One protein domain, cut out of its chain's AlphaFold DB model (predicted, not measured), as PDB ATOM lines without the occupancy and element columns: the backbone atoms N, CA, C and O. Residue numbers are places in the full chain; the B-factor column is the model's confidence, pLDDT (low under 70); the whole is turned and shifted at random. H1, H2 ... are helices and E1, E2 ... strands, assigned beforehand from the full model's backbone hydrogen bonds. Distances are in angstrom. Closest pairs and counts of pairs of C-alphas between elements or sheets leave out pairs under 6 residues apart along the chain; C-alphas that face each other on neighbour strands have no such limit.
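What this domain is: This is residues 395 to 518 of the 699 residues of the protein "Clusterin-associated protein 1" of Perkinsus olseni (UniProt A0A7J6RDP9). Two small lobes are joined by two long strands of loop. The larger lobe is a small three-stranded sheet, E4, E3 and E5, with the short helices H4 and H5 on opposite faces and H1 and H3 at its margins; the other holds the hairpin E1 and E2 with H2 packed near it and loops around them. The printed part has 124 residues, with named elements in the order H1 E1 E2 H2 H3 E3 E4 H4 E5 H5, and both sheets, E4 - E3 - E5 and E1 - E2, are antiparallel. The class is mixed, helices and strands, with 55 residues, under half, in named elements. The whole is only just compact, close to loose, with a radius of gyration of the C-alphas of 16.5 A and spans of 45 by 31 by 29 A.

How they stand to each other: H1, residues 396 to 407, only grazes the sheet of E3, residues 481 to 485, E4, residues 490 to 493, and E5, residues 508 to 510; its closest C-alphas to E4 are Ile 406 and Lys 490, 7.3 A. E1, residues 431 to 433, and E2, residues 438 to 440, form an antiparallel hairpin, with N 440 and O 431 2.8 A apart. H2, residues 442 to 450, comes closest to E1 at the C-alphas of Val 431 and Glu 442, 6.8 A, and is apart from H1. H3, residues 467 to 470, only grazes the larger sheet, and only just touches H5, residues 511 to 516, with 3 pairs of C-alphas within 8 A, the closest being Pro 467 and Ile 512, 6.2 A. E3 and E4 are a hairpin, with N 492 and O 483 2.8 A apart; E3 and E5 are antiparallel, with N 484 and O 509 2.8 A apart. E4, H4, residues 494 to 499, and E5 make a split strand-helix-strand unit, two strands running the same way with E3 between them, and its crossover is right-handed. H4 stands up from the sheet at a height of 9.5 A, and H5 is on the opposite face at 8.1 A. In H2, H4 and H5 every O i to N i+4 pair is within hydrogen-bond range; H1 has 6 of 8, and H3 is too short for such a pair.

Where its parts are: H1 begins at C-alpha 396, (187.625, 220.562, 193.675), and is 16.5 A long. H2 spans 12.0 A from C-alpha 442, (175.511, 202.591, 163.798), and E3 spans 11.1 A. E1, E2, H3, E4, H4, E5 and H5 are shorter; H5 ends at C-alpha 516, (183.277, 214.900, 181.731).

The domain as a whole: The C-alphas farthest apart, of Ser 398 and Val 451, are 47.5 A apart. The printed part has no cut. The links H1 to E1, 23 residues, and H2 to H3, 16 residues, are long. Mean pLDDT of the printed part is 72.5; residues 395 to 418, 467 to 470, 499 to 504 and 516 to 518 are under 70.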
ATOM      1  N   GLU A 395     187.387 223.003 197.164       54.84
ATOM      2  CA  GLU A 395     188.528 222.076 197.133       54.84
ATOM      3  C   GLU A 395     188.552 221.157 195.893       54.84
ATOM      4  O   GLU A 395     189.365 220.240 195.804       54.84
ATOM      5  N   TRP A 396     187.696 221.392 194.891       56.53
ATOM      6  CA  TRP A 396     187.625 220.562 193.675       56.53
ATOM      7  C   TRP A 396     188.982 220.382 192.957       56.53
ATOM      8  O   TRP A 396     189.275 219.314 192.423       56.53
ATOM      9  N   ALA A 397     189.853 221.396 192.996       56.88
ATOM     10  CA  ALA A 397     191.180 221.342 192.380       56.88
ATOM     11  C   ALA A 397     192.163 220.397 193.104       56.88
ATOM     12  O   ALA A 397     192.914 219.670 192.453       56.88
ATOM     13  N   SER A 398     192.161 220.366 194.442       57.47
ATOM     14  CA  SER A 398     192.996 219.441 195.227       57.47
ATOM     15  C   SER A 398     192.432 218.017 195.199       57.47
ATOM     16  O   SER A 398     193.187 217.044 195.245       57.47
ATOM     17  N   TYR A 399     191.114 217.893 195.048       59.81
ATOM     18  CA  TYR A 399     190.423 216.633 194.811       59.81
ATOM     19  C   TYR A 399     190.818 215.990 193.466       59.81
ATOM     20  O   TYR A 399     191.208 214.822 193.443       59.81
ATOM     21  N   TRP A 400     190.852 216.762 192.372       58.78
ATOM     22  CA  TRP A 400     191.359 216.305 191.067       58.78
ATOM     23  C   TRP A 400     192.797 215.785 191.127       58.78
ATOM     24  O   TRP A 400     193.107 214.748 190.548       58.78
ATOM     25  N   GLN A 401     193.673 216.466 191.868       58.62
ATOM     26  CA  GLN A 401     195.063 216.032 192.048       58.62
ATOM     27  C   GLN A 401     195.181 214.706 192.813       58.62
ATOM     28  O   GLN A 401     196.104 213.934 192.558       58.62
ATOM     29  N   ARG A 402     194.262 214.417 193.745       56.62
ATOM     30  CA  ARG A 402     194.200 213.116 194.433       56.62
ATOM     31  C   ARG A 402     193.681 212.025 193.500       56.62
ATOM     32  O   ARG A 402     194.292 210.966 193.455       56.62
ATOM     33  N   LEU A 403     192.633 212.313 192.725       57.09
ATOM     34  CA  LEU A 403     192.068 211.431 191.696       57.09
ATOM     35  C   LEU A 403     193.091 211.013 190.628       57.09
ATOM     36  O   LEU A 403     193.188 209.832 190.303       57.09
ATOM     37  N   LEU A 404     193.894 211.962 190.133       57.31
ATOM     38  CA  LEU A 404     194.954 211.700 189.150       57.31
ATOM     39  C   LEU A 404     195.983 210.682 189.665       57.31
ATOM     40  O   LEU A 404     196.389 209.809 188.909       57.31
ATOM     41  N   ARG A 405     196.314 210.692 190.964       53.94
ATOM     42  CA  ARG A 405     197.241 209.711 191.565       53.94
ATOM     43  C   ARG A 405     196.695 208.281 191.633       53.94
ATOM     44  O   ARG A 405     197.475 207.345 191.767       53.94
ATOM     45  N   ILE A 406     195.375 208.098 191.589       51.97
ATOM     46  CA  ILE A 406     194.747 206.764 191.537       51.97
ATOM     47  C   ILE A 406     194.708 206.248 190.099       51.97
ATOM     48  O   ILE A 406     194.906 205.057 189.884       51.97
ATOM     49  N   ILE A 407     194.511 207.147 189.130       51.88
ATOM     50  CA  ILE A 407     194.549 206.845 187.691       51.88
ATOM     51  C   ILE A 407     195.994 206.580 187.221       51.88
ATOM     52  O   ILE A 407     196.210 205.750 186.347       51.88
ATOM     53  N   GLU A 408     196.995 207.205 187.854       44.94
ATOM     54  CA  GLU A 408     198.430 206.970 187.614       44.94
ATOM     55  C   GLU A 408     198.959 205.615 188.146       44.94
ATOM     56  O   GLU A 408     200.140 205.320 187.967       44.94
ATOM     57  N   ASN A 409     198.128 204.761 188.768       40.09
ATOM     58  CA  ASN A 409     198.529 203.379 189.057       40.09
ATOM     59  C   ASN A 409     198.364 202.500 187.796       40.09
ATOM     60  O   ASN A 409     197.239 202.294 187.327       40.09
ATOM     61  N   PRO A 410     199.461 201.953 187.242       42.53
ATOM     62  CA  PRO A 410     199.538 201.465 185.871       42.53
ATOM     63  C   PRO A 410     198.946 200.060 185.759       42.53
ATOM     64  O   PRO A 410     199.642 199.049 185.818       42.53
ATOM     65  N   THR A 411     197.628 199.979 185.625       42.38
ATOM     66  CA  THR A 411     196.972 198.756 185.122       42.38
ATOM     67  C   THR A 411     196.180 198.995 183.837       42.38
ATOM     68  O   THR A 411     195.743 198.034 183.209       42.38
ATOM     69  N   PHE A 412     196.097 200.251 183.380       49.59
ATOM     70  CA  PHE A 412     195.449 200.664 182.131       49.59
ATOM     71  C   PHE A 412     196.446 200.891 180.973       49.59
ATOM     72  O   PHE A 412     196.183 201.690 180.084       49.59
ATOM     73  N   ASP A 413     197.573 200.169 180.934       40.50
ATOM     74  CA  ASP A 413     198.524 200.178 179.796       40.50
ATOM     75  C   ASP A 413     198.001 199.426 178.552       40.50
ATOM     76  O   ASP A 413     198.750 199.106 177.628       40.50
ATOM     77  N   LYS A 414     196.710 199.097 178.518       47.66
ATOM     78  CA  LYS A 414     196.074 198.454 177.370       47.66
ATOM     79  C   LYS A 414     195.222 199.499 176.673       47.66
ATOM     80  O   LYS A 414     194.416 200.161 177.324       47.66
ATOM     81  N   GLU A 415     195.410 199.630 175.361       49.78
ATOM     82  CA  GLU A 415     194.464 200.320 174.483       49.78
ATOM     83  C   GLU A 415     193.034 199.922 174.890       49.78
ATOM     84  O   GLU A 415     192.816 198.749 175.230       49.78
ATOM     85  N   PRO A 416     192.084 200.879 174.958       55.66
ATOM     86  CA  PRO A 416     190.728 200.580 175.394       55.66
ATOM     87  C   PRO A 416     190.221 199.390 174.577       55.66
ATOM     88  O   PRO A 416     190.409 199.394 173.357       55.66
ATOM     89  N   PRO A 417     189.643 198.358 175.219       58.56
ATOM     90  CA  PRO A 417     189.228 197.165 174.505       58.56
ATOM     91  C   PRO A 417     188.310 197.580 173.358       58.56
ATOM     92  O   PRO A 417     187.384 198.370 173.553       58.56
ATOM     93  N   GLU A 418     188.598 197.087 172.157       67.31
ATOM     94  CA  GLU A 418     187.738 197.284 170.998       67.31
ATOM     95  C   GLU A 418     186.391 196.607 171.282       67.31
ATOM     96  O   GLU A 418     186.234 195.392 171.162       67.31
ATOM     97  N   MET A 419     185.427 197.399 171.757       72.56
ATOM     98  CA  MET A 419     184.103 196.915 172.134       72.56
ATOM     99  C   MET A 419     183.336 196.577 170.858       72.56
ATOM    100  O   MET A 419     183.057 197.453 170.036       72.56
ATOM    101  N   VAL A 420     182.995 195.305 170.686       85.69
ATOM    102  CA  VAL A 420     182.126 194.849 169.598       85.69
ATOM    103  C   VAL A 420     180.663 195.148 169.921       85.69
ATOM    104  O   VAL A 420     180.270 195.261 171.077       85.69
ATOM    105  N   CYS A 421     179.852 195.308 168.883       89.19
ATOM    106  CA  CYS A 421     178.411 195.471 169.007       89.19
ATOM    107  C   CYS A 421     177.777 194.221 169.643       89.19
ATOM    108  O   CYS A 421     177.972 193.116 169.140       89.19
ATOM    109  N   ASP A 422     176.956 194.402 170.679       85.81
ATOM    110  CA  ASP A 422     176.314 193.306 171.419       85.81
ATOM    111  C   ASP A 422     175.240 192.580 170.586       85.81
ATOM    112  O   ASP A 422     174.902 191.430 170.860       85.81
ATOM    113  N   VAL A 423     174.711 193.237 169.546       86.06
ATOM    114  CA  VAL A 423     173.675 192.670 168.668       86.06
ATOM    115  C   VAL A 423     174.278 191.820 167.554       86.06
ATOM    116  O   VAL A 423     173.817 190.708 167.315       86.06
ATOM    117  N   CYS A 424     175.293 192.332 166.851       84.81
ATOM    118  CA  CYS A 424     175.860 191.638 165.690       84.81
ATOM    119  C   CYS A 424     177.177 190.908 165.972       84.81
ATOM    120  O   CYS A 424     177.613 190.128 165.128       84.81
ATOM    121  N   GLY A 425     177.847 191.188 167.096       83.00
ATOM    122  CA  GLY A 425     179.094 190.547 167.535       83.00
ATOM    123  C   GLY A 425     180.303 190.712 166.605       83.00
ATOM    124  O   GLY A 425     181.355 190.139 166.872       83.00
ATOM    125  N   THR A 426     180.161 191.451 165.502       82.81
ATOM    126  CA  THR A 426     181.126 191.494 164.389       82.81
ATOM    127  C   THR A 426     181.640 192.900 164.104       82.81
ATOM    128  O   THR A 426     182.828 193.078 163.852       82.81
ATOM    129  N   ALA A 427     180.768 193.906 164.146       84.88
ATOM    130  CA  ALA A 427     181.146 195.301 163.942       84.88
ATOM    131  C   ALA A 427     181.577 195.958 165.260       84.88
ATOM    132  O   ALA A 427     181.027 195.651 166.320       84.88
ATOM    133  N   LEU A 428     182.510 196.911 165.183       85.25
ATOM    134  CA  LEU A 428     182.882 197.753 166.319       85.25
ATOM    135  C   LEU A 428     181.696 198.625 166.747       85.25
ATOM    136  O   LEU A 428     180.973 199.180 165.913       85.25
ATOM    137  N   ALA A 429     181.490 198.738 168.054       84.62
ATOM    138  CA  ALA A 429     180.470 199.603 168.610       84.62
ATOM    139  C   ALA A 429     180.891 201.073 168.498       84.62
ATOM    140  O   ALA A 429     182.042 201.440 168.719       84.62
ATOM    141  N   THR A 430     179.930 201.935 168.189       84.62
ATOM    142  CA  THR A 430     180.123 203.394 168.126       84.62
ATOM    143  C   THR A 430     179.164 204.126 169.063       84.62
ATOM    144  O   THR A 430     179.466 205.234 169.514       84.62
ATOM    145  N   VAL A 431     178.044 203.488 169.419       84.75
ATOM    146  CA  VAL A 431     176.964 204.038 170.240       84.75
ATOM    147  C   VAL A 431     176.733 203.154 171.467       84.75
ATOM    148  O   VAL A 431     176.790 201.931 171.390       84.75
ATOM    149  N   TYR A 432     176.448 203.777 172.607       86.12
ATOM    150  CA  TYR A 432     176.041 203.118 173.842       86.12
ATOM    151  C   TYR A 432     174.655 203.609 174.277       86.12
ATOM    152  O   TYR A 432     174.393 204.818 174.311       86.12
ATOM    153  N   CYS A 433     173.780 202.671 174.639       85.81
ATOM    154  CA  CYS A 433     172.472 202.958 175.219       85.81
ATOM    155  C   CYS A 433     172.489 202.654 176.729       85.81
ATOM    156  O   CYS A 433     172.562 201.484 177.110       85.81
ATOM    157  N   PRO A 434     172.374 203.658 177.619       78.81
ATOM    158  CA  PRO A 434     172.322 203.448 179.065       78.81
ATOM    159  C   PRO A 434     171.058 202.722 179.536       78.81
ATOM    160  O   PRO A 434     171.106 202.026 180.547       78.81
ATOM    161  N   ALA A 435     169.936 202.886 178.825       81.19
ATOM    162  CA  ALA A 435     168.671 202.235 179.172       81.19
ATOM    163  C   ALA A 435     168.736 200.718 178.935       81.19
ATOM    164  O   ALA A 435     168.314 199.948 179.793       81.19
ATOM    165  N   ASP A 436     169.345 200.309 177.820       79.12
ATOM    166  CA  ASP A 436     169.496 198.901 177.437       79.12
ATOM    167  C   ASP A 436     170.807 198.278 177.938       79.12
ATOM    168  O   ASP A 436     171.004 197.072 177.828       79.12
ATOM    169  N   ARG A 437     171.713 199.097 178.493       80.00
ATOM    170  CA  ARG A 437     173.078 198.722 178.899       80.00
ATOM    171  C   ARG A 437     173.839 197.958 177.806       80.00
ATOM    172  O   ARG A 437     174.613 197.060 178.119       80.00
ATOM    173  N   ALA A 438     173.634 198.347 176.551       83.38
ATOM    174  CA  ALA A 438     174.156 197.650 175.381       83.38
ATOM    175  C   ALA A 438     174.934 198.588 174.446       83.38
ATOM    176  O   ALA A 438     174.653 199.793 174.356       83.38
ATOM    177  N   HIS A 439     175.917 198.014 173.757       87.06
ATOM    178  CA  HIS A 439     176.777 198.660 172.773       87.06
ATOM    179  C   HIS A 439     176.304 198.310 171.365       87.06
ATOM    180  O   HIS A 439     176.142 197.141 171.015       87.06
ATOM    181  N   PHE A 440     176.120 199.326 170.532       87.62
ATOM    182  CA  PHE A 440     175.606 199.180 169.180       87.62
ATOM    183  C   PHE A 440     176.592 199.764 168.165       87.62
ATOM    184  O   PHE A 440     177.215 200.804 168.396       87.62
ATOM    185  N   CYS A 441     176.719 199.112 167.008       89.88
ATOM    186  CA  CYS A 441     177.220 199.781 165.809       89.88
ATOM    187  C   CYS A 441     176.115 200.672 165.221       89.88
ATOM    188  O   CYS A 441     174.935 200.473 165.514       89.88
ATOM    189  N   GLU A 442     176.473 201.625 164.362       85.94
ATOM    190  CA  GLU A 442     175.511 202.591 163.798       85.94
ATOM    191  C   GLU A 442     174.316 201.915 163.105       85.94
ATOM    192  O   GLU A 442     173.173 202.337 163.278       85.94
ATOM    193  N   ALA A 443     174.562 200.816 162.384       86.38
ATOM    194  CA  ALA A 443     173.511 200.052 161.715       86.38
ATOM    195  C   ALA A 443     172.562 199.362 162.713       86.38
ATOM    196  O   ALA A 443     171.341 199.427 162.563       86.38
ATOM    197  N   CYS A 444     173.112 198.733 163.759       86.50
ATOM    198  CA  CYS A 444     172.313 198.053 164.779       86.50
ATOM    199  C   CYS A 444     171.531 199.054 165.642       86.50
ATOM    200  O   CYS A 444     170.370 198.798 165.952       86.50
ATOM    201  N   ASP A 445     172.118 200.211 165.963       88.44
ATOM    202  CA  ASP A 445     171.451 201.284 166.707       88.44
ATOM    203  C   ASP A 445     170.204 201.786 165.971       88.44
ATOM    204  O   ASP A 445     169.123 201.867 166.559       88.44
ATOM    205  N   ALA A 446     170.340 202.056 164.668       84.06
ATOM    206  CA  ALA A 446     169.230 202.483 163.830       84.06
ATOM    207  C   ALA A 446     168.133 201.411 163.766       84.06
ATOM    208  O   ALA A 446     166.957 201.741 163.903       84.06
ATOM    209  N   SER A 447     168.501 200.135 163.618       84.88
ATOM    210  CA  SER A 447     167.531 199.034 163.564       84.88
ATOM    211  C   SER A 447     166.808 198.794 164.895       84.88
ATOM    212  O   SER A 447     165.612 198.545 164.894       84.88
ATOM    213  N   HIS A 448     167.481 198.928 166.039       82.31
ATOM    214  CA  HIS A 448     166.888 198.642 167.346       82.31
ATOM    215  C   HIS A 448     166.036 199.814 167.855       82.31
ATOM    216  O   HIS A 448     164.906 199.632 168.313       82.31
ATOM    217  N   HIS A 449     166.535 201.045 167.721       82.44
ATOM    218  CA  HIS A 449     165.883 202.223 168.295       82.44
ATOM    219  C   HIS A 449     164.834 202.873 167.378       82.44
ATOM    220  O   HIS A 449     164.117 203.764 167.831       82.44
ATOM    221  N   SER A 450     164.685 202.427 166.122       80.69
ATOM    222  CA  SER A 450     163.606 202.880 165.220       80.69
ATOM    223  C   SER A 450     162.336 202.022 165.273       80.69
ATOM    224  O   SER A 450     161.270 202.495 164.881       80.69
ATOM    225  N   VAL A 451     162.415 200.790 165.791       80.31
ATOM    226  CA  VAL A 451     161.324 199.798 165.728       80.31
ATOM    227  C   VAL A 451     160.148 200.131 166.644       80.31
ATOM    228  O   VAL A 451     159.008 199.786 166.337       80.31
ATOM    229  N   SER A 452     160.374 200.819 167.766       79.00
ATOM    230  CA  SER A 452     159.276 201.216 168.648       79.00
ATOM    231  C   SER A 452     159.439 202.624 169.207       79.00
ATOM    232  O   SER A 452     160.532 203.068 169.557       79.00
ATOM    233  N   ALA A 453     158.309 203.318 169.364       75.44
ATOM    234  CA  ALA A 453     158.260 204.657 169.949       75.44
ATOM    235  C   ALA A 453     158.749 204.709 171.412       75.44
ATOM    236  O   ALA A 453     159.017 205.793 171.929       75.44
ATOM    237  N   LEU A 454     158.850 203.555 172.084       76.75
ATOM    238  CA  LEU A 454     159.428 203.427 173.422       76.75
ATOM    239  C   LEU A 454     160.960 203.381 173.364       76.75
ATOM    240  O   LEU A 454     161.604 204.125 174.099       76.75
ATOM    241  N   LEU A 455     161.532 202.602 172.441       77.25
ATOM    242  CA  LEU A 455     162.984 202.503 172.249       77.25
ATOM    243  C   LEU A 455     163.577 203.795 171.667       77.25
ATOM    244  O   LEU A 455     164.673 204.194 172.045       77.25
ATOM    245  N   LEU A 456     162.823 204.534 170.847       79.56
ATOM    246  CA  LEU A 456     163.251 205.847 170.341       79.56
ATOM    247  C   LEU A 456     163.495 206.873 171.469       79.56
ATOM    248  O   LEU A 456     164.232 207.841 171.290       79.56
ATOM    249  N   ARG A 457     162.864 206.678 172.636       79.69
ATOM    250  CA  ARG A 457     163.031 207.551 173.810       79.69
ATOM    251  C   ARG A 457     164.282 207.227 174.620       79.69
ATOM    252  O   ARG A 457     164.593 207.975 175.548       79.69
ATOM    253  N   HIS A 458     164.987 206.142 174.308       83.62
ATOM    254  CA  HIS A 458     166.238 205.822 174.977       83.62
ATOM    255  C   HIS A 458     167.297 206.874 174.623       83.62
ATOM    256  O   HIS A 458     167.496 207.246 173.464       83.62
ATOM    257  N   SER A 459     167.966 207.399 175.649       80.12
ATOM    258  CA  SER A 459     169.073 208.334 175.466       80.12
ATOM    259  C   SER A 459     170.270 207.569 174.910       80.12
ATOM    260  O   SER A 459     170.663 206.565 175.488       80.12
ATOM    261  N   ARG A 460     170.848 208.019 173.796       85.62
ATOM    262  CA  ARG A 460     172.003 207.378 173.152       85.62
ATOM    263  C   ARG A 460     173.213 208.293 173.255       85.62
ATOM    264  O   ARG A 460     173.106 209.490 172.986       85.62
ATOM    265  N   VAL A 461     174.353 207.738 173.650       82.25
ATOM    266  CA  VAL A 461     175.616 208.474 173.790       82.25
ATOM    267  C   VAL A 461     176.716 207.788 172.975       82.25
ATOM    268  O   VAL A 461     176.646 206.579 172.765       82.25
ATOM    269  N   PRO A 462     177.733 208.519 172.487       80.50
ATOM    270  CA  PRO A 462     178.865 207.889 171.810       80.50
ATOM    271  C   PRO A 462     179.608 206.936 172.758       80.50
ATOM    272  O   PRO A 462     179.623 207.161 173.970       80.50
ATOM    273  N   LEU A 463     180.258 205.900 172.213       78.88
ATOM    274  CA  LEU A 463     180.936 204.846 172.986       78.88
ATOM    275  C   LEU A 463     181.935 205.396 174.023       78.88
ATOM    276  O   LEU A 463     182.065 204.831 175.110       78.88
ATOM    277  N   CYS A 464     182.560 206.543 173.730       70.25
ATOM    278  CA  CYS A 464     183.441 207.289 174.640       70.25
ATOM    279  C   CYS A 464     182.781 207.801 175.930       70.25
ATOM    280  O   CYS A 464     183.431 208.425 176.761       70.25
ATOM    281  N   GLN A 465     181.475 207.600 176.083       70.00
ATOM    282  CA  GLN A 465     180.710 207.959 177.272       70.00
ATOM    283  C   GLN A 465     180.084 206.737 177.944       70.00
ATOM    284  O   GLN A 465     179.260 206.896 178.845       70.00
ATOM    285  N   SER A 466     180.436 205.527 177.503       74.56
ATOM    286  CA  SER A 466     179.998 204.303 178.162       74.56
ATOM    287  C   SER A 466     180.730 204.129 179.505       74.56
ATOM    288  O   SER A 466     181.928 204.399 179.602       74.56
ATOM    289  N   PRO A 467     180.046 203.669 180.567       65.38
ATOM    290  CA  PRO A 467     180.682 203.412 181.864       65.38
ATOM    291  C   PRO A 467     181.645 202.211 181.814       65.38
ATOM    292  O   PRO A 467     182.477 202.043 182.697       65.38
ATOM    293  N   PHE A 468     181.574 201.400 180.756       66.06
ATOM    294  CA  PHE A 468     182.385 200.199 180.553       66.06
ATOM    295  C   PHE A 468     183.843 200.497 180.171       66.06
ATOM    296  O   PHE A 468     184.676 199.596 180.194       66.06
ATOM    297  N   GLN A 469     184.188 201.758 179.878       65.19
ATOM    298  CA  GLN A 469     185.564 202.153 179.551       65.19
ATOM    299  C   GLN A 469     186.522 202.098 180.748       65.19
ATOM    300  O   GLN A 469     187.734 202.063 180.558       65.19
ATOM    301  N   PHE A 470     185.990 202.083 181.974       67.88
ATOM    302  CA  PHE A 470     186.788 202.078 183.203       67.88
ATOM    303  C   PHE A 470     187.167 200.667 183.678       67.88
ATOM    304  O   PHE A 470     187.887 200.544 184.663       67.88
ATOM    305  N   GLY A 471     186.734 199.616 182.974       70.31
ATOM    306  CA  GLY A 471     187.149 198.235 183.225       70.31
ATOM    307  C   GLY A 471     186.526 197.559 184.453       70.31
ATOM    308  O   GLY A 471     185.593 198.056 185.095       70.31
ATOM    309  N   GLU A 472     187.042 196.365 184.740       76.31
ATOM    310  CA  GLU A 472     186.642 195.505 185.857       76.31
ATOM    311  C   GLU A 472     187.260 195.965 187.184       76.31
ATOM    312  O   GLU A 472     188.378 196.484 187.237       76.31
ATOM    313  N   CYS A 473     186.541 195.757 188.287       72.81
ATOM    314  CA  CYS A 473     187.037 196.091 189.613       72.81
ATOM    315  C   CYS A 473     188.166 195.129 190.029       72.81
ATOM    316  O   CYS A 473     187.975 193.913 189.994       72.81
ATOM    317  N   PRO A 474     189.316 195.636 190.512       73.06
ATOM    318  CA  PRO A 474     190.445 194.786 190.900       73.06
ATOM    319  C   PRO A 474     190.129 193.857 192.084       73.06
ATOM    320  O   PRO A 474     190.711 192.780 192.191       73.06
ATOM    321  N   GLU A 475     189.211 194.255 192.968       71.38
ATOM    322  CA  GLU A 475     188.771 193.447 194.117       71.38
ATOM    323  C   GLU A 475     187.589 192.527 193.767       71.38
ATOM    324  O   GLU A 475     187.393 191.490 194.400       71.38
ATOM    325  N   HIS A 476     186.825 192.878 192.729       74.06
ATOM    326  CA  HIS A 476     185.651 192.141 192.270       74.06
ATOM    327  C   HIS A 476     185.681 192.031 190.737       74.06
ATOM    328  O   HIS A 476     184.981 192.787 190.066       74.06
ATOM    329  N   PRO A 477     186.441 191.077 190.170       70.12
ATOM    330  CA  PRO A 477     186.654 190.974 188.725       70.12
ATOM    331  C   PRO A 477     185.373 190.961 187.867       70.12
ATOM    332  O   PRO A 477     185.322 191.678 186.881       70.12
ATOM    333  N   PRO A 478     184.271 190.263 188.224       73.94
ATOM    334  CA  PRO A 478     183.073 190.281 187.377       73.94
ATOM    335  C   PRO A 478     182.244 191.573 187.497       73.94
ATOM    336  O   PRO A 478     181.198 191.687 186.862       73.94
ATOM    337  N   GLN A 479     182.633 192.509 188.365       72.50
ATOM    338  CA  GLN A 479     181.873 193.717 188.664       72.50
ATOM    339  C   GLN A 479     182.578 194.938 188.086       72.50
ATOM    340  O   GLN A 479     183.767 195.161 188.305       72.50
ATOM    341  N   LEU A 480     181.820 195.758 187.371       74.94
ATOM    342  CA  LEU A 480     182.350 196.905 186.650       74.94
ATOM    343  C   LEU A 480     182.399 198.148 187.524       74.94
ATOM    344  O   LEU A 480     181.589 198.335 188.437       74.94
ATOM    345  N   ILE A 481     183.367 199.006 187.230       76.88
ATOM    346  CA  ILE A 481     183.560 200.255 187.950       76.88
ATOM    347  C   ILE A 481     182.562 201.294 187.428       76.88
ATOM    348  O   ILE A 481     182.700 201.819 186.327       76.88
ATOM    349  N   GLU A 482     181.571 201.630 188.250       72.62
ATOM    350  CA  GLU A 482     180.517 202.591 187.889       72.62
ATOM    351  C   GLU A 482     180.641 203.919 188.645       72.62
ATOM    352  O   GLU A 482     180.199 204.963 188.161       72.62
ATOM    353  N   SER A 483     181.244 203.904 189.836       79.19
ATOM    354  CA  SER A 483     181.247 205.055 190.737       79.19
ATOM    355  C   SER A 483     182.624 205.340 191.317       79.19
ATOM    356  O   SER A 483     183.481 204.468 191.437       79.19
ATOM    357  N   VAL A 484     182.831 206.593 191.689       79.50
ATOM    358  CA  VAL A 484     184.007 207.087 192.389       79.50
ATOM    359  C   VAL A 484     183.546 207.641 193.723       79.50
ATOM    360  O   VAL A 484     182.673 208.507 193.777       79.50
ATOM    361  N   CYS A 485     184.152 207.165 194.805       80.81
ATOM    362  CA  CYS A 485     183.976 207.776 196.117       80.81
ATOM    363  C   CYS A 485     184.917 208.972 196.244       80.81
ATOM    364  O   CYS A 485     186.135 208.795 196.157       80.81
ATOM    365  N   LEU A 486     184.369 210.172 196.464       73.25
ATOM    366  CA  LEU A 486     185.185 211.386 196.550       73.25
ATOM    367  C   LEU A 486     186.016 211.432 197.841       73.25
ATOM    368  O   LEU A 486     187.149 211.905 197.860       73.25
ATOM    369  N   ASP A 487     185.474 210.900 198.929       73.25
ATOM    370  CA  ASP A 487     186.124 210.980 200.237       73.25
ATOM    371  C   ASP A 487     187.222 209.914 200.398       73.25
ATOM    372  O   ASP A 487     188.282 210.179 200.965       73.25
ATOM    373  N   CYS A 488     187.012 208.716 199.839       74.00
ATOM    374  CA  CYS A 488     188.019 207.648 199.819       74.00
ATOM    375  C   CYS A 488     188.983 207.735 198.633       74.00
ATOM    376  O   CYS A 488     190.014 207.066 198.664       74.00
ATOM    377  N   ALA A 489     188.627 208.498 197.595       70.25
ATOM    378  CA  ALA A 489     189.324 208.541 196.316       70.25
ATOM    379  C   ALA A 489     189.608 207.110 195.801       70.25
ATOM    380  O   ALA A 489     190.745 206.679 195.632       70.25
ATOM    381  N   LYS A 490     188.546 206.318 195.631       74.31
ATOM    382  CA  LYS A 490     188.623 204.950 195.098       74.31
ATOM    383  C   LYS A 490     187.574 204.750 194.015       74.31
ATOM    384  O   LYS A 490     186.464 205.276 194.118       74.31
ATOM    385  N   LEU A 491     187.953 203.980 193.000       77.19
ATOM    386  CA  LEU A 491     187.058 203.453 191.979       77.19
ATOM    387  C   LEU A 491     186.262 202.285 192.574       77.19
ATOM    388  O   LEU A 491     186.852 201.340 193.095       77.19
ATOM    389  N   MET A 492     184.936 202.362 192.521       77.31
ATOM    390  CA  MET A 492     184.027 201.454 193.215       77.31
ATOM    391  C   MET A 492     183.038 200.823 192.228       77.31
ATOM    392  O   MET A 492     182.338 201.518 191.483       77.31
ATOM    393  N   CYS A 493     182.944 199.493 192.261       79.06
ATOM    394  CA  CYS A 493     181.836 198.757 191.653       79.06
ATOM    395  C   CYS A 493     180.641 198.657 192.615       79.06
ATOM    396  O   CYS A 493     180.772 198.942 193.808       79.06
ATOM    397  N   GLN A 494     179.487 198.187 192.131       79.44
ATOM    398  CA  GLN A 494     178.293 197.987 192.968       79.44
ATOM    399  C   GLN A 494     178.563 197.079 194.180       79.44
ATOM    400  O   GLN A 494     178.057 197.335 195.269       79.44
ATOM    401  N   HIS A 495     179.407 196.052 194.027       77.12
ATOM    402  CA  HIS A 495     179.805 195.186 195.142       77.12
ATOM    403  C   HIS A 495     180.692 195.904 196.161       77.12
ATOM    404  O   HIS A 495     180.486 195.727 197.357       77.12
ATOM    405  N   CYS A 496     181.615 196.765 195.729       76.00
ATOM    406  CA  CYS A 496     182.402 197.579 196.655       76.00
ATOM    407  C   CYS A 496     181.496 198.520 197.463       76.00
ATOM    408  O   CYS A 496     181.667 198.638 198.671       76.00
ATOM    409  N   VAL A 497     180.492 199.130 196.828       77.50
ATOM    410  CA  VAL A 497     179.518 199.987 197.525       77.50
ATOM    411  C   VAL A 497     178.668 199.190 198.523       77.50
ATOM    412  O   VAL A 497     178.272 199.722 199.547       77.50
ATOM    413  N   LEU A 498     178.379 197.913 198.276       74.75
ATOM    414  CA  LEU A 498     177.487 197.137 199.147       74.75
ATOM    415  C   LEU A 498     178.206 196.318 200.230       74.75
ATOM    416  O   LEU A 498     177.614 196.066 201.277       74.75
ATOM    417  N   LEU A 499     179.444 195.874 199.987       69.94
ATOM    418  CA  LEU A 499     180.119 194.850 200.799       69.94
ATOM    419  C   LEU A 499     181.364 195.342 201.548       69.94
ATOM    420  O   LEU A 499     181.841 194.626 202.426       69.94
ATOM    421  N   THR A 500     181.912 196.515 201.212       62.47
ATOM    422  CA  THR A 500     183.149 197.016 201.841       62.47
ATOM    423  C   THR A 500     182.880 198.086 202.900       62.47
ATOM    424  O   THR A 500     181.866 198.787 202.824       62.47
ATOM    425  N   ASP A 501     183.813 198.220 203.859       56.41
ATOM    426  CA  ASP A 501     183.871 199.189 204.976       56.41
ATOM    427  C   ASP A 501     183.975 200.663 204.514       56.41
ATOM    428  O   ASP A 501     184.790 201.448 205.008       56.41
ATOM    429  N   HIS A 502     183.182 201.067 203.524       64.31
ATOM    430  CA  HIS A 502     182.986 202.465 203.188       64.31
ATOM    431  C   HIS A 502     181.924 203.050 204.146       64.31
ATOM    432  O   HIS A 502     180.860 202.455 204.345       64.31
ATOM    433  N   PRO A 503     182.187 204.194 204.797       69.69
ATOM    434  CA  PRO A 503     181.200 204.847 205.645       69.69
ATOM    435  C   PRO A 503     179.950 205.236 204.839       69.69
ATOM    436  O   PRO A 503     180.089 205.803 203.752       69.69
ATOM    437  N   PRO A 504     178.733 205.066 205.388       64.69
ATOM    438  CA  PRO A 504     177.476 205.371 204.692       64.69
ATOM    439  C   PRO A 504     177.246 206.871 204.418       64.69
ATOM    440  O   PRO A 504     176.201 207.254 203.901       64.69
ATOM    441  N   HIS A 505     178.198 207.736 204.784       71.12
ATOM    442  CA  HIS A 505     178.130 209.189 204.616       71.12
ATOM    443  C   HIS A 505     179.031 209.730 203.499       71.12
ATOM    444  O   HIS A 505     179.070 210.944 203.310       71.12
ATOM    445  N   HIS A 506     179.766 208.873 202.784       76.25
ATOM    446  CA  HIS A 506     180.649 209.326 201.713       76.25
ATOM    447  C   HIS A 506     179.892 209.595 200.411       76.25
ATOM    448  O   HIS A 506     179.022 208.824 200.006       76.25
ATOM    449  N   GLU A 507     180.251 210.685 199.735       76.50
ATOM    450  CA  GLU A 507     179.608 211.088 198.486       76.50
ATOM    451  C   GLU A 507     180.173 210.279 197.305       76.50
ATOM    452  O   GLU A 507     181.390 210.212 197.088       76.50
ATOM    453  N   LEU A 508     179.277 209.645 196.545       78.94
ATOM    454  CA  LEU A 508     179.591 208.851 195.356       78.94
ATOM    455  C   LEU A 508     179.184 209.622 194.101       78.94
ATOM    456  O   LEU A 508     178.072 210.144 194.022       78.94
ATOM    457  N   ILE A 509     180.066 209.657 193.104       77.31
ATOM    458  CA  ILE A 509     179.809 210.275 191.797       77.31
ATOM    459  C   ILE A 509     180.082 209.261 190.690       77.31
ATOM    460  O   ILE A 509     180.976 208.430 190.813       77.31
ATOM    461  N   SER A 510     179.312 209.316 189.604       79.06
ATOM    462  CA  SER A 510     179.527 208.470 188.427       79.06
ATOM    463  C   SER A 510     180.899 208.725 187.794       79.06
ATOM    464  O   SER A 510     181.325 209.873 187.644       79.06
ATOM    465  N   THR A 511     181.574 207.662 187.357       74.06
ATOM    466  CA  THR A 511     182.848 207.751 186.617       74.06
ATOM    467  C   THR A 511     182.740 208.618 185.360       74.06
ATOM    468  O   THR A 511     183.664 209.364 185.038       74.06
ATOM    469  N   ILE A 512     181.582 208.601 184.693       70.56
ATOM    470  CA  ILE A 512     181.304 209.409 183.497       70.56
ATOM    471  C   ILE A 512     181.263 210.902 183.835       70.56
ATOM    472  O   ILE A 512     181.791 211.724 183.085       70.56
ATOM    473  N   ASP A 513     180.645 211.267 184.958       74.25
ATOM    474  CA  ASP A 513     180.515 212.670 185.360       74.25
ATOM    475  C   ASP A 513     181.859 213.234 185.826       74.25
ATOM    476  O   ASP A 513     182.186 214.382 185.523       74.25
ATOM    477  N   VAL A 514     182.683 212.401 186.471       73.06
ATOM    478  CA  VAL A 514     184.077 212.739 186.787       73.06
ATOM    479  C   VAL A 514     184.887 212.939 185.505       73.06
ATOM    480  O   VAL A 514     185.541 213.967 185.362       73.06
ATOM    481  N   PHE A 515     184.807 212.024 184.535       70.44
ATOM    482  CA  PHE A 515     185.517 212.149 183.257       70.44
ATOM    483  C   PHE A 515     185.102 213.398 182.469       70.44
ATOM    484  O   PHE A 515     185.954 214.139 181.985       70.44
ATOM    485  N   ARG A 516     183.799 213.692 182.395       68.06
ATOM    486  CA  ARG A 516     183.277 214.900 181.731       68.06
ATOM    487  C   ARG A 516     183.733 216.193 182.396       68.06
ATOM    488  O   ARG A 516     183.885 217.200 181.710       68.06
ATOM    489  N   ALA A 517     183.924 216.174 183.711       67.81
ATOM    490  CA  ALA A 517     184.411 217.320 184.465       67.81
ATOM    491  C   ALA A 517     185.950 217.427 184.472       67.81
ATOM    492  O   ALA A 517     186.485 218.354 185.088       67.81
ATOM    493  N   SER A 518     186.658 216.501 183.810       64.50
ATOM    494  CA  SER A 518     188.114 216.523 183.675       64.50
ATOM    495  C   SER A 518     188.544 217.563 182.643       64.50
ATOM    496  O   SER A 518     188.076 217.518 181.501       64.50
TER     497      SER A 518